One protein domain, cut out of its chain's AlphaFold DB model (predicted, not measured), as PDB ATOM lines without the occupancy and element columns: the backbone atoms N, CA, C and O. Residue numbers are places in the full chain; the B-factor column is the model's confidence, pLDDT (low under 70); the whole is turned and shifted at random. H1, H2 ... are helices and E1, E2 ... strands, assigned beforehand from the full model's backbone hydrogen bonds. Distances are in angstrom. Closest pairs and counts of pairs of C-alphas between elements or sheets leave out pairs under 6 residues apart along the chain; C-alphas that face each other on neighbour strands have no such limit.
ATOM      1  N   THR A  12     149.898 163.519 155.624       57.16
ATOM      2  CA  THR A  12     149.526 164.733 154.884       57.16
ATOM      3  C   THR A  12     150.321 164.895 153.590       57.16
ATOM      4  O   THR A  12     149.787 165.287 152.555       57.16
ATOM      5  N   ALA A  13     151.610 164.553 153.617       58.94
ATOM      6  CA  ALA A  13     152.445 164.601 152.431       58.94
ATOM      7  C   ALA A  13     152.076 163.495 151.431       58.94
ATOM      8  O   ALA A  13     152.140 163.756 150.239       58.94
ATOM      9  N   ARG A  14     151.658 162.297 151.869       59.44
ATOM     10  CA  ARG A  14     151.217 161.198 150.980       59.44
ATOM     11  C   ARG A  14     149.836 161.459 150.368       59.44
ATOM     12  O   ARG A  14     149.645 161.166 149.191       59.44
ATOM     13  N   GLU A  15     148.922 162.067 151.123       63.34
ATOM     14  CA  GLU A  15     147.617 162.537 150.629       63.34
ATOM     15  C   GLU A  15     147.801 163.568 149.499       63.34
ATOM     16  O   GLU A  15     147.152 163.477 148.458       63.34
ATOM     17  N   ALA A  16     148.785 164.467 149.627       65.25
ATOM     18  CA  ALA A  16     149.148 165.418 148.572       65.25
ATOM     19  C   ALA A  16     149.714 164.761 147.291       65.25
ATOM     20  O   ALA A  16     149.684 165.378 146.229       65.25
ATOM     21  N   PHE A  17     150.196 163.510 147.357       64.12
ATOM     22  CA  PHE A  17     150.594 162.717 146.179       64.12
ATOM     23  C   PHE A  17     149.431 161.924 145.558       64.12
ATOM     24  O   PHE A  17     149.660 161.136 144.643       64.12
ATOM     25  N   GLY A  18     148.192 162.114 146.027       69.69
ATOM     26  CA  GLY A  18     147.006 161.453 145.476       69.69
ATOM     27  C   GLY A  18     146.818 160.005 145.937       69.69
ATOM     28  O   GLY A  18     146.024 159.269 145.349       69.69
ATOM     29  N   PHE A  19     147.528 159.572 146.982       62.81
ATOM     30  CA  PHE A  19     147.243 158.290 147.619       62.81
ATOM     31  C   PHE A  19     145.908 158.362 148.374       62.81
ATOM     32  O   PHE A  19     145.659 159.308 149.117       62.81
ATOM     33  N   ASP A  20     145.065 157.338 148.196       60.56
ATOM     34  CA  ASP A  20     143.857 157.122 149.008       60.56
ATOM     35  C   ASP A  20     144.227 157.146 150.501       60.56
ATOM     36  O   ASP A  20     145.296 156.670 150.879       60.56
ATOM     37  N   ARG A  21     143.327 157.637 151.352       57.75
ATOM     38  CA  ARG A  21     143.471 157.757 152.808       57.75
ATOM     39  C   ARG A  21     143.818 156.426 153.494       57.75
ATOM     40  O   ARG A  21     144.414 156.411 154.566       57.75
ATOM     41  N   ARG A  22     143.490 155.298 152.852       53.66
ATOM     42  CA  ARG A  22     143.898 153.938 153.262       53.66
ATOM     43  C   ARG A  22     145.369 153.602 152.978       53.66
ATOM     44  O   ARG A  22     145.892 152.653 153.543       53.66
ATOM     45  N   LYS A  23     146.029 154.335 152.078       54.56
ATOM     46  CA  LYS A  23     147.423 154.137 151.629       54.56
ATOM     47  C   LYS A  23     148.392 155.188 152.198       54.56
ATOM     48  O   LYS A  23     149.540 155.278 151.758       54.56
ATOM     49  N   THR A  24     147.943 156.003 153.149       53.91
ATOM     50  CA  THR A  24     148.689 157.153 153.691       53.91
ATOM     51  C   THR A  24     149.172 156.896 155.118       53.91
ATOM     52  O   THR A  24     149.086 157.768 155.979       53.91
ATOM     53  N   GLN A  25     149.656 155.681 155.352       58.56
ATOM     54  CA  GLN A  25     150.294 155.247 156.590       58.56
ATOM     55  C   GLN A  25     151.511 156.130 156.937       58.56
ATOM     56  O   GLN A  25     152.255 156.541 156.035       58.56
ATOM     57  N   SER A  26     151.668 156.490 158.216       53.16
ATOM     58  CA  SER A  26     152.642 157.484 158.706       53.16
ATOM     59  C   SER A  26     153.599 156.894 159.737       53.16
ATOM     60  O   SER A  26     153.204 156.147 160.619       53.16
ATOM     61  N   ILE A  27     154.866 157.298 159.658       53.59
ATOM     62  CA  ILE A  27     156.000 156.664 160.351       53.59
ATOM     63  C   ILE A  27     156.583 157.587 161.450       53.59
ATOM     64  O   ILE A  27     157.760 157.547 161.772       53.59
ATOM     65  N   THR A  28     155.788 158.504 162.013       49.91
ATOM     66  CA  THR A  28     156.340 159.656 162.764       49.91
ATOM     67  C   THR A  28     156.081 159.707 164.269       49.91
ATOM     68  O   THR A  28     156.732 160.514 164.923       49.91
ATOM     69  N   ASP A  29     155.190 158.896 164.839       59.81
ATOM     70  CA  ASP A  29     154.910 158.924 166.287       59.81
ATOM     71  C   ASP A  29     155.132 157.549 166.922       59.81
ATOM     72  O   ASP A  29     154.319 156.677 166.688       59.81
ATOM     73  N   PRO A  30     156.201 157.280 167.677       60.00
ATOM     74  CA  PRO A  30     156.469 155.939 168.202       60.00
ATOM     75  C   PRO A  30     155.615 155.553 169.425       60.00
ATOM     76  O   PRO A  30     155.716 154.417 169.886       60.00
ATOM     77  N   VAL A  31     154.810 156.471 169.973       64.00
ATOM     78  CA  VAL A  31     154.168 156.332 171.288       64.00
ATOM     79  C   VAL A  31     152.667 156.019 171.138       64.00
ATOM     80  O   VAL A  31     151.923 156.761 170.502       64.00
ATOM     81  N   ASP A  32     152.208 154.905 171.720       66.38
ATOM     82  CA  ASP A  32     150.838 154.369 171.596       66.38
ATOM     83  C   ASP A  32     149.924 154.794 172.766       66.38
ATOM     84  O   ASP A  32     149.480 153.969 173.558       66.38
ATOM     85  N   ASN A  33     149.683 156.107 172.914       64.44
ATOM     86  CA  ASN A  33     148.994 156.676 174.092       64.44
ATOM     87  C   ASN A  33     147.851 157.646 173.727       64.44
ATOM     88  O   ASN A  33     147.636 158.633 174.431       64.44
ATOM     89  N   ASP A  34     147.181 157.454 172.591       67.50
ATOM     90  CA  ASP A  34     146.213 158.443 172.094       67.50
ATOM     91  C   ASP A  34     144.951 158.469 172.980       67.50
ATOM     92  O   ASP A  34     144.201 157.493 172.976       67.50
ATOM     93  N   PRO A  35     144.680 159.564 173.721       64.12
ATOM     94  CA  PRO A  35     143.537 159.638 174.629       64.12
ATOM     95  C   PRO A  35     142.190 159.716 173.898       64.12
ATOM     96  O   PRO A  35     141.148 159.639 174.541       64.12
ATOM     97  N   ALA A  36     142.181 159.914 172.574       66.38
ATOM     98  CA  ALA A  36     140.964 159.874 171.771       66.38
ATOM     99  C   ALA A  36     140.522 158.441 171.417       66.38
ATOM    100  O   ALA A  36     139.438 158.271 170.854       66.38
ATOM    101  N   MET A  37     141.341 157.426 171.717       68.56
ATOM    102  CA  MET A  37     141.045 156.021 171.434       68.56
ATOM    103  C   MET A  37     140.604 155.304 172.708       68.56
ATOM    104  O   MET A  37     141.318 155.300 173.706       68.56
ATOM    105  N   SER A  38     139.424 154.685 172.661       69.50
ATOM    106  CA  SER A  38     138.881 153.943 173.797       69.50
ATOM    107  C   SER A  38     139.631 152.631 174.007       69.50
ATOM    108  O   SER A  38     139.702 151.816 173.083       69.50
ATOM    109  N   ASP A  39     140.115 152.393 175.222       79.69
ATOM    110  CA  ASP A  39     140.689 151.101 175.607       79.69
ATOM    111  C   ASP A  39     139.588 150.030 175.759       79.69
ATOM    112  O   ASP A  39     138.409 150.324 175.980       79.69
ATOM    113  N   ALA A  40     139.968 148.757 175.683       84.88
ATOM    114  CA  ALA A  40     139.083 147.609 175.830       84.88
ATOM    115  C   ALA A  40     138.280 147.640 177.144       84.88
ATOM    116  O   ALA A  40     137.125 147.209 177.164       84.88
ATOM    117  N   LEU A  41     138.856 148.181 178.223       86.88
ATOM    118  CA  LEU A  41     138.166 148.360 179.504       86.88
ATOM    119  C   LEU A  41     137.053 149.410 179.437       86.88
ATOM    120  O   LEU A  41     135.993 149.214 180.028       86.88
ATOM    121  N   GLU A  42     137.261 150.502 178.702       89.50
ATOM    122  CA  GLU A  42     136.234 151.528 178.515       89.50
ATOM    123  C   GLU A  42     135.084 150.990 177.668       89.50
ATOM    124  O   GLU A  42     133.918 151.201 178.004       89.50
ATOM    125  N   VAL A  43     135.405 150.232 176.615       90.19
ATOM    126  CA  VAL A  43     134.397 149.540 175.809       90.19
ATOM    127  C   VAL A  43     133.612 148.561 176.684       90.19
ATOM    128  O   VAL A  43     132.386 148.602 176.666       90.19
ATOM    129  N   ALA A  44     134.275 147.730 177.495       91.75
ATOM    130  CA  ALA A  44     133.605 146.805 178.414       91.75
ATOM    131  C   ALA A  44     132.655 147.536 179.378       91.75
ATOM    132  O   ALA A  44     131.483 147.176 179.477       91.75
ATOM    133  N   ALA A  45     133.117 148.621 180.005       93.00
ATOM    134  CA  ALA A  45     132.301 149.420 180.917       93.00
ATOM    135  C   ALA A  45     131.070 150.038 180.226       93.00
ATOM    136  O   ALA A  45     129.986 150.088 180.811       93.00
ATOM    137  N   GLN A  46     131.205 150.482 178.971       92.50
ATOM    138  CA  GLN A  46     130.077 150.973 178.173       92.50
ATOM    139  C   GLN A  46     129.061 149.864 177.882       92.50
ATOM    140  O   GLN A  46     127.851 150.098 177.962       92.50
ATOM    141  N   GLN A  47     129.535 148.658 177.563       93.88
ATOM    142  CA  GLN A  47     128.674 147.501 177.326       93.88
ATOM    143  C   GLN A  47     127.917 147.092 178.596       93.88
ATOM    144  O   GLN A  47     126.697 146.919 178.543       93.88
ATOM    145  N   ASP A  48     128.597 147.052 179.741       93.81
ATOM    146  CA  ASP A  48     127.986 146.749 181.038       93.81
ATOM    147  C   ASP A  48     126.929 147.796 181.427       93.81
ATOM    148  O   ASP A  48     125.823 147.447 181.847       93.81
ATOM    149  N   ALA A  49     127.218 149.088 181.230       95.06
ATOM    150  CA  ALA A  49     126.267 150.170 181.492       95.06
ATOM    151  C   ALA A  49     125.036 150.102 180.569       95.06
ATOM    152  O   ALA A  49     123.901 150.353 180.995       95.06
ATOM    153  N   TYR A  50     125.238 149.735 179.300       95.25
ATOM    154  CA  TYR A  50     124.146 149.513 178.358       95.25
ATOM    155  C   TYR A  50     123.257 148.346 178.802       95.25
ATOM    156  O   TYR A  50     122.031 148.484 178.838       95.25
ATOM    157  N   PHE A  51     123.851 147.220 179.201       95.38
ATOM    158  CA  PHE A  51     123.096 146.074 179.697       95.38
ATOM    159  C   PHE A  51     122.334 146.408 180.986       95.38
ATOM    160  O   PHE A  51     121.142 146.123 181.083       95.38
ATOM    161  N   ALA A  52     122.977 147.088 181.939       95.88
ATOM    162  CA  ALA A  52     122.356 147.491 183.201       95.88
ATOM    163  C   ALA A  52     121.154 148.433 183.008       95.88
ATOM    164  O   ALA A  52     120.171 148.338 183.742       95.88
ATOM    165  N   SER A  53     121.213 149.332 182.022       96.31
ATOM    166  CA  SER A  53     120.143 150.304 181.757       96.31
ATOM    167  C   SER A  53     119.008 149.757 180.888       96.31
ATOM    168  O   SER A  53     117.859 150.168 181.057       96.31
ATOM    169  N   THR A  54     119.296 148.844 179.957       95.00
ATOM    170  CA  THR A  54     118.316 148.389 178.952       95.00
ATOM    171  C   THR A  54     117.842 146.951 179.135       95.00
ATOM    172  O   THR A  54     116.798 146.583 178.592       95.00
ATOM    173  N   GLY A  55     118.616 146.121 179.841       93.94
ATOM    174  CA  GLY A  55     118.431 144.671 179.910       93.94
ATOM    175  C   GLY A  55     118.653 143.951 178.573       93.94
ATOM    176  O   GLY A  55     118.247 142.799 178.429       93.94
ATOM    177  N   LYS A  56     119.240 144.619 177.570       94.69
ATOM    178  CA  LYS A  56     119.459 144.072 176.225       94.69
ATOM    179  C   LYS A  56     120.946 143.914 175.939       94.69
ATOM    180  O   LYS A  56     121.764 144.701 176.399       94.69
ATOM    181  N   LEU A  57     121.277 142.922 175.121       94.56
ATOM    182  CA  LEU A  57     122.620 142.759 174.566       94.56
ATOM    183  C   LEU A  57     122.791 143.697 173.362       94.56
ATOM    184  O   LEU A  57     121.839 143.907 172.609       94.56
ATOM    185  N   ILE A  58     123.995 144.240 173.166       92.50
ATOM    186  CA  ILE A  58     124.330 145.066 171.984       92.50
ATOM    187  C   ILE A  58     124.279 144.223 170.703       92.50
ATOM    188  O   ILE A  58     123.852 144.694 169.652       92.50
ATOM    189  N   GLY A  59     124.671 142.955 170.808       93.75
ATOM    190  CA  GLY A  59     124.686 142.005 169.710       93.75
ATOM    191  C   GLY A  59     125.098 140.608 170.182       93.75
ATOM    192  O   GLY A  59     125.264 140.384 171.384       93.75
ATOM    193  N   PRO A  60     125.259 139.650 169.254       95.19
ATOM    194  CA  PRO A  60     125.569 138.259 169.589       95.19
ATOM    195  C   PRO A  60     126.958 138.062 170.218       95.19
ATOM    196  O   PRO A  60     127.208 137.002 170.783       95.19
ATOM    197  N   LEU A  61     127.850 139.053 170.128       95.44
ATOM    198  CA  LEU A  61     129.195 139.034 170.711       95.44
ATOM    199  C   LEU A  61     129.353 140.034 171.866       95.44
ATOM    200  O   LEU A  61     130.475 140.417 172.181       95.44
ATOM    201  N   HIS A  62     128.254 140.460 172.498       94.44
ATOM    202  CA  HIS A  62     128.288 141.368 173.648       94.44
ATOM    203  C   HIS A  62     129.225 140.857 174.754       94.44
ATOM    204  O   HIS A  62     129.113 139.707 175.183       94.44
ATOM    205  N   CYS A  63     130.155 141.710 175.185       92.69
ATOM    206  CA  CYS A  63     131.225 141.408 176.144       92.69
ATOM    207  C   CYS A  63     132.150 140.230 175.761       92.69
ATOM    208  O   CYS A  63     132.897 139.732 176.606       92.69
ATOM    209  N   VAL A  64     132.157 139.786 174.499       94.94
ATOM    210  CA  VAL A  64     133.091 138.754 174.022       94.94
ATOM    211  C   VAL A  64     134.393 139.409 173.580       94.94
ATOM    212  O   VAL A  64     134.408 140.272 172.702       94.94
ATOM    213  N   VAL A  65     135.499 138.959 174.169       93.12
ATOM    214  CA  VAL A  65     136.836 139.487 173.892       93.12
ATOM    215  C   VAL A  65     137.480 138.751 172.719       93.12
ATOM    216  O   VAL A  65     137.489 137.522 172.669       93.12
ATOM    217  N   PHE A  66     138.062 139.512 171.796       92.50
ATOM    218  CA  PHE A  66     138.793 139.009 170.643       92.50
ATOM    219  C   PHE A  66     140.223 139.533 170.607       92.50
ATOM    220  O   PHE A  66     140.533 140.664 170.983       92.50
ATOM    221  N   PHE A  67     141.079 138.684 170.053       89.56
ATOM    222  CA  PHE A  67     142.442 138.995 169.676       89.56
ATOM    223  C   PHE A  67     142.571 138.866 168.162       89.56
ATOM    224  O   PHE A  67     142.108 137.881 167.579       89.56
ATOM    225  N   ILE A  68     143.183 139.858 167.518       89.56
ATOM    226  CA  ILE A  68     143.216 139.947 166.056       89.56
ATOM    227  C   ILE A  68     144.652 139.892 165.558       89.56
ATOM    228  O   ILE A  68     145.535 140.563 166.075       89.56
ATOM    229  N   LYS A  69     144.905 139.113 164.504       86.06
ATOM    230  CA  LYS A  69     146.232 139.061 163.884       86.06
ATOM    231  C   LYS A  69     146.672 140.446 163.393       86.06
ATOM    232  O   LYS A  69     145.859 141.198 162.854       86.06
ATOM    233  N   ASP A  70     147.958 140.770 163.525       86.12
ATOM    234  CA  ASP A  70     148.459 142.113 163.220       86.12
ATOM    235  C   ASP A  70     148.222 142.549 161.759       86.12
ATOM    236  O   ASP A  70     147.986 143.721 161.508       86.12
ATOM    237  N   GLN A  71     148.114 141.607 160.815       85.81
ATOM    238  CA  GLN A  71     147.840 141.869 159.390       85.81
ATOM    239  C   GLN A  71     146.495 142.549 159.087       85.81
ATOM    240  O   GLN A  71     146.284 143.030 157.975       85.81
ATOM    241  N   TYR A  72     145.562 142.561 160.038       88.44
ATOM    242  CA  TYR A  72     144.231 143.110 159.822       88.44
ATOM    243  C   TYR A  72     144.075 144.486 160.445       88.44
ATOM    244  O   TYR A  72     144.214 144.637 161.655       88.44
ATOM    245  N   ASN A  73     143.715 145.470 159.630       88.00
ATOM    246  CA  ASN A  73     143.520 146.837 160.092       88.00
ATOM    247  C   ASN A  73     142.468 146.924 161.207       88.00
ATOM    248  O   ASN A  73     141.357 146.411 161.050       88.00
ATOM    249  N   ALA A  74     142.825 147.607 162.290       88.06
ATOM    250  CA  ALA A  74     141.910 148.069 163.325       88.06
ATOM    251  C   ALA A  74     142.146 149.573 163.524       88.06
ATOM    252  O   ALA A  74     143.294 149.965 163.706       88.06
ATOM    253  N   PHE A  75     141.121 150.420 163.414       86.06
ATOM    254  CA  PHE A  75     141.320 151.882 163.342       86.06
ATOM    255  C   PHE A  75     141.923 152.489 164.623       86.06
ATOM    256  O   PHE A  75     142.570 153.534 164.582       86.06
ATOM    257  N   ASP A  76     141.687 151.839 165.758       83.50
ATOM    258  CA  ASP A  76     142.093 152.242 167.104       83.50
ATOM    259  C   ASP A  76     143.445 151.651 167.524       83.50
ATOM    260  O   ASP A  76     144.008 152.064 168.535       83.50
ATOM    261  N   MET A  77     144.015 150.736 166.736       83.06
ATOM    262  CA  MET A  77     145.253 150.036 167.073       83.06
ATOM    263  C   MET A  77     146.276 150.101 165.942       83.06
ATOM    264  O   MET A  77     145.958 150.026 164.751       83.06
ATOM    265  N   ARG A  78     147.550 150.173 166.321       82.00
ATOM    266  CA  ARG A  78     148.666 150.095 165.377       82.00
ATOM    267  C   ARG A  78     148.601 148.799 164.562       82.00
ATOM    268  O   ARG A  78     148.319 147.737 165.106       82.00
ATOM    269  N   THR A  79     148.867 148.883 163.257       81.75
ATOM    270  CA  THR A  79     148.903 147.723 162.347       81.75
ATOM    271  C   THR A  79     150.200 147.740 161.538       81.75
ATOM    272  O   THR A  79     150.388 148.621 160.706       81.75
ATOM    273  N   THR A  80     151.088 146.768 161.762       77.38
ATOM    274  CA  THR A  80     152.413 146.693 161.104       77.38
ATOM    275  C   THR A  80     152.498 145.599 160.038       77.38
ATOM    276  O   THR A  80     153.369 145.615 159.169       77.38
ATOM    277  N   GLY A  81     151.597 144.619 160.106       76.50
ATOM    278  CA  GLY A  81     151.633 143.418 159.280       76.50
ATOM    279  C   GLY A  81     152.780 142.461 159.611       76.50
ATOM    280  O   GLY A  81     152.988 141.525 158.839       76.50
ATOM    281  N   GLY A  82     153.507 142.675 160.715       72.06
ATOM    282  CA  GLY A  82     154.717 141.921 161.071       72.06
ATOM    283  C   GLY A  82     155.895 142.168 160.122       72.06
ATOM    284  O   GLY A  82     156.751 141.304 159.945       72.06
ATOM    285  N   MET A  83     155.898 143.312 159.436       71.56
ATOM    286  CA  MET A  83     156.914 143.673 158.446       71.56
ATOM    287  C   MET A  83     158.115 144.355 159.121       71.56
ATOM    288  O   MET A  83     157.933 145.149 160.040       71.56
ATOM    289  N   ASP A  84     159.326 144.125 158.604       66.69
ATOM    290  CA  ASP A  84     160.597 144.708 159.090       66.69
ATOM    291  C   ASP A  84     160.793 146.182 158.674       66.69
ATOM    292  O   ASP A  84     161.877 146.627 158.305       66.69
ATOM    293  N   ALA A  85     159.706 146.950 158.648       67.44
ATOM    294  CA  ALA A  85     159.790 148.394 158.502       67.44
ATOM    295  C   ALA A  85     159.614 149.034 159.878       67.44
ATOM    296  O   ALA A  85     158.891 148.518 160.731       67.44
ATOM    297  N   ASP A  86     160.251 150.183 160.082       63.16
ATOM    298  CA  ASP A  86     160.081 150.976 161.296       63.16
ATOM    299  C   ASP A  86     158.690 151.625 161.275       63.16
ATOM    300  O   ASP A  86     158.536 152.789 160.929       63.16
ATOM    301  N   TYR A  87     157.632 150.850 161.521       63.97
ATOM    302  CA  TYR A  87     156.302 151.419 161.703       63.97
ATOM    303  C   TYR A  87     156.328 152.213 163.006       63.97
ATOM    304  O   TYR A  87     156.771 151.726 164.046       63.97
ATOM    305  N   ALA A  88     155.833 153.439 162.969       67.81
ATOM    306  CA  ALA A  88     155.536 154.164 164.192       67.81
ATOM    307  C   ALA A  88     154.154 153.708 164.710       67.81
ATOM    308  O   ALA A  88     153.723 152.584 164.457       67.81
ATOM    309  N   ASN A  89     153.423 154.564 165.405       67.25
ATOM    310  CA  ASN A  89     152.032 154.407 165.817       67.25
ATOM    311  C   ASN A  89     151.095 154.598 164.615       67.25
ATOM    312  O   ASN A  89     150.261 155.502 164.540       67.25
ATOM    313  N   ASP A  90     151.324 153.771 163.603       69.81
ATOM    314  CA  ASP A  90     150.615 153.808 162.346       69.81
ATOM    315  C   ASP A  90     149.275 153.090 162.496       69.81
ATOM    316  O   ASP A  90     149.171 151.859 162.427       69.81
ATOM    317  N   ARG A  91     148.242 153.891 162.765       76.38
ATOM    318  CA  ARG A  91     146.864 153.424 162.857       76.38
ATOM    319  C   ARG A  91     146.170 153.585 161.507       76.38
ATOM    320  O   ARG A  91     146.174 154.683 160.934       76.38
ATOM    321  N   PRO A  92     145.572 152.515 160.966       79.12
ATOM    322  CA  PRO A  92     144.822 152.605 159.727       79.12
ATOM    323  C   PRO A  92     143.605 153.520 159.910       79.12
ATOM    324  O   PRO A  92     143.047 153.634 160.993       79.12
ATOM    325  N   ALA A  93     143.166 154.170 158.831       80.50
ATOM    326  CA  ALA A  93     142.003 155.058 158.892       80.50
ATOM    327  C   ALA A  93     140.687 154.312 159.181       80.50
ATOM    328  O   ALA A  93     139.768 154.907 159.733       80.50
ATOM    329  N   ASP A  94     140.611 153.039 158.787       84.75
ATOM    330  CA  ASP A  94     139.407 152.219 158.843       84.75
ATOM    331  C   ASP A  94     139.742 150.788 159.285       84.75
ATOM    332  O   ASP A  94     140.802 150.248 158.945       84.75
ATOM    333  N   ASP A  95     138.787 150.152 159.960       89.25
ATOM    334  CA  ASP A  95     138.800 148.718 160.244       89.25
ATOM    335  C   ASP A  95     138.773 147.876 158.960       89.25
ATOM    336  O   ASP A  95     138.094 148.195 157.977       89.25
ATOM    337  N   ALA A  96     139.425 146.713 158.994       91.25
ATOM    338  CA  ALA A  96     139.171 145.673 158.006       91.25
ATOM    339  C   ALA A  96     137.720 145.169 158.124       91.25
ATOM    340  O   ALA A  96     137.135 145.124 159.207       91.25
ATOM    341  N   THR A  97     137.131 144.729 157.007       94.12
ATOM    342  CA  THR A  97     135.693 144.410 156.914       94.12
ATOM    343  C   THR A  97     135.187 143.461 158.003       94.12
ATOM    344  O   THR A  97     134.082 143.644 158.506       94.12
ATOM    345  N   PHE A  98     135.961 142.437 158.378       93.25
ATOM    346  CA  PHE A  98     135.541 141.508 159.432       93.25
ATOM    347  C   PHE A  98     135.717 142.099 160.840       93.25
ATOM    348  O   PHE A  98     134.883 141.824 161.692       93.25
ATOM    349  N   VAL A  99     136.734 142.939 161.074       93.25
ATOM    350  CA  VAL A  99     136.931 143.655 162.350       93.25
ATOM    351  C   VAL A  99     135.738 144.562 162.611       93.25
ATOM    352  O   VAL A  99     135.133 144.492 163.678       93.25
ATOM    353  N   LYS A 100     135.314 145.303 161.583       93.94
ATOM    354  CA  LYS A 100     134.101 146.118 161.629       93.94
ATOM    355  C   LYS A 100     132.870 145.289 162.006       93.94
ATOM    356  O   LYS A 100     132.141 145.658 162.919       93.94
ATOM    357  N   ARG A 101     132.666 144.135 161.360       94.94
ATOM    358  CA  ARG A 101     131.538 143.233 161.668       94.94
ATOM    359  C   ARG A 101     131.593 142.671 163.090       94.94
ATOM    360  O   ARG A 101     130.547 142.514 163.711       94.94
ATOM    361  N   LEU A 102     132.785 142.357 163.603       94.56
ATOM    362  CA  LEU A 102     132.962 141.905 164.985       94.56
ATOM    363  C   LEU A 102     132.544 143.007 165.965       94.56
ATOM    364  O   LEU A 102     131.754 142.739 166.869       94.56
ATOM    365  N   ARG A 103     132.998 144.247 165.748       92.44
ATOM    366  CA  ARG A 103     132.606 145.399 166.575       92.44
ATOM    367  C   ARG A 103     131.109 145.679 166.511       92.44
ATOM    368  O   ARG A 103     130.480 145.846 167.548       92.44
ATOM    369  N   GLU A 104     130.519 145.659 165.316       93.56
ATOM    370  CA  GLU A 104     129.068 145.816 165.121       93.56
ATOM    371  C   GLU A 104     128.260 144.722 165.839       93.56
ATOM    372  O   GLU A 104     127.154 144.975 166.308       93.56
ATOM    373  N   ALA A 105     128.815 143.514 165.972       94.88
ATOM    374  CA  ALA A 105     128.216 142.425 166.737       94.88
ATOM    375  C   ALA A 105     128.414 142.546 168.266       94.88
ATOM    376  O   ALA A 105     127.876 141.715 169.003       94.88
ATOM    377  N   GLY A 106     129.154 143.552 168.743       92.62
ATOM    378  CA  GLY A 106     129.428 143.811 170.159       92.62
ATOM    379  C   GLY A 106     130.758 143.255 170.678       92.62
ATOM    380  O   GLY A 106     130.988 143.296 171.883       92.62
ATOM    381  N   ALA A 107     131.639 142.748 169.812       94.56
ATOM    382  CA  ALA A 107     132.932 142.222 170.240       94.56
ATOM    383  C   ALA A 107     133.857 143.323 170.780       94.56
ATOM    384  O   ALA A 107     133.923 144.426 170.233       94.56
ATOM    385  N   ILE A 108     134.635 142.980 171.804       93.38
ATOM    386  CA  ILE A 108     135.685 143.826 172.375       93.38
ATOM    387  C   ILE A 108     137.021 143.367 171.798       93.38
ATOM    388  O   ILE A 108     137.436 142.230 172.017       93.38
ATOM    389  N   ILE A 109     137.701 144.234 171.053       91.50
ATOM    390  CA  ILE A 109     139.037 143.931 170.534       91.50
ATOM    391  C   ILE A 109     140.050 144.356 171.592       91.50
ATOM    392  O   ILE A 109     140.141 145.536 171.904       91.50
ATOM    393  N   LEU A 110     140.775 143.393 172.165       88.44
ATOM    394  CA  LEU A 110     141.712 143.654 173.263       88.44
ATOM    395  C   LEU A 110     143.106 144.017 172.763       88.44
ATOM    396  O   LEU A 110     143.737 144.932 173.273       88.44
ATOM    397  N   ALA A 111     143.615 143.244 171.809       84.62
ATOM    398  CA  ALA A 111     144.994 143.360 171.376       84.62
ATOM    399  C   ALA A 111     145.197 142.783 169.978       84.62
ATOM    400  O   ALA A 111     144.387 141.992 169.468       84.62
ATOM    401  N   LYS A 112     146.344 143.148 169.398       85.56
ATOM    402  CA  LYS A 112     146.824 142.614 168.132       85.56
ATOM    403  C   LYS A 112     147.987 141.650 168.317       85.56
ATOM    404  O   LYS A 112     148.817 141.790 169.210       85.56
ATOM    405  N   GLY A 113     147.993 140.632 167.466       75.56
ATOM    406  CA  GLY A 113     148.912 139.513 167.535       75.56
ATOM    407  C   GLY A 113     150.020 139.545 166.523       75.56
ATOM    408  O   GLY A 113     149.758 139.386 165.328       75.56
ATOM    409  N   GLU A 114     151.245 139.608 167.027       70.12
ATOM    410  CA  GLU A 114     152.455 139.547 166.222       70.12
ATOM    411  C   GLU A 114     152.583 138.208 165.478       70.12
ATOM    412  O   GLU A 114     152.071 137.163 165.906       70.12
TER     413      GLU A 114
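AT A GLANCE: This is residues 12 to 114 of the 126 residues of a protein of Acidobacteria bacterium (UniProt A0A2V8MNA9). Little of this domain is regular structure: a small two-stranded parallel ribbon, E1 beside E2, has H3 near it, H2 reaching from E2 toward one end of the long axis, and tiny H1 far off near the other end. The printed part has 103 residues with three named helices and two named strands, in the order H1, H2, E1, H3, E2, a mixed class with 38 residues in named elements. It is only just loose, close to compact, with a radius of gyration of the C-alphas of 15.5 A, and spans 49 by 26 by 24 A.

HOW THE PARTS SIT: Look first at E1, residues 65 to 69, and E2, residues 108 to 113, parallel neighbours at 30 degrees; N 66 and O 108 are within hydrogen-bond range at 2.8 A. With H3, residues 97 to 104, they form a strand-helix-strand unit, parallel strands with a helix between them in the chain; its crossover is right-handed. The closest C-alphas of H3 and E2 are those of Arg 103 and Ile 109, 7.7 A. For H2, residues 40 to 54, and E2 they are those of Ala 40 and Leu 110, 5.4 A. H1, residues 12 to 15, is apart from the other four. H2 and H3 have every O i to N i+4 pair within hydrogen-bond range; H1 is too short for one.

IN THESE COORDINATES: Find C-alpha 40 at (139.083, 147.609, 175.830); from there H2 runs 21.0 A. E1 covers 13.7 A, H3 10.6 A and H1 5.2 A; E2 runs 14.7 A to C-alpha 113 at (148.912, 139.513, 167.535).

THE WHOLE: The farthest C-alphas, of Phe 17 and Gly 55, are 50.0 A apart. The printed part has no cut; links H1 to H2 and E1 to H3 are long. The model's pLDDT is under 70 at residues 12 to 38 and 84 to 90.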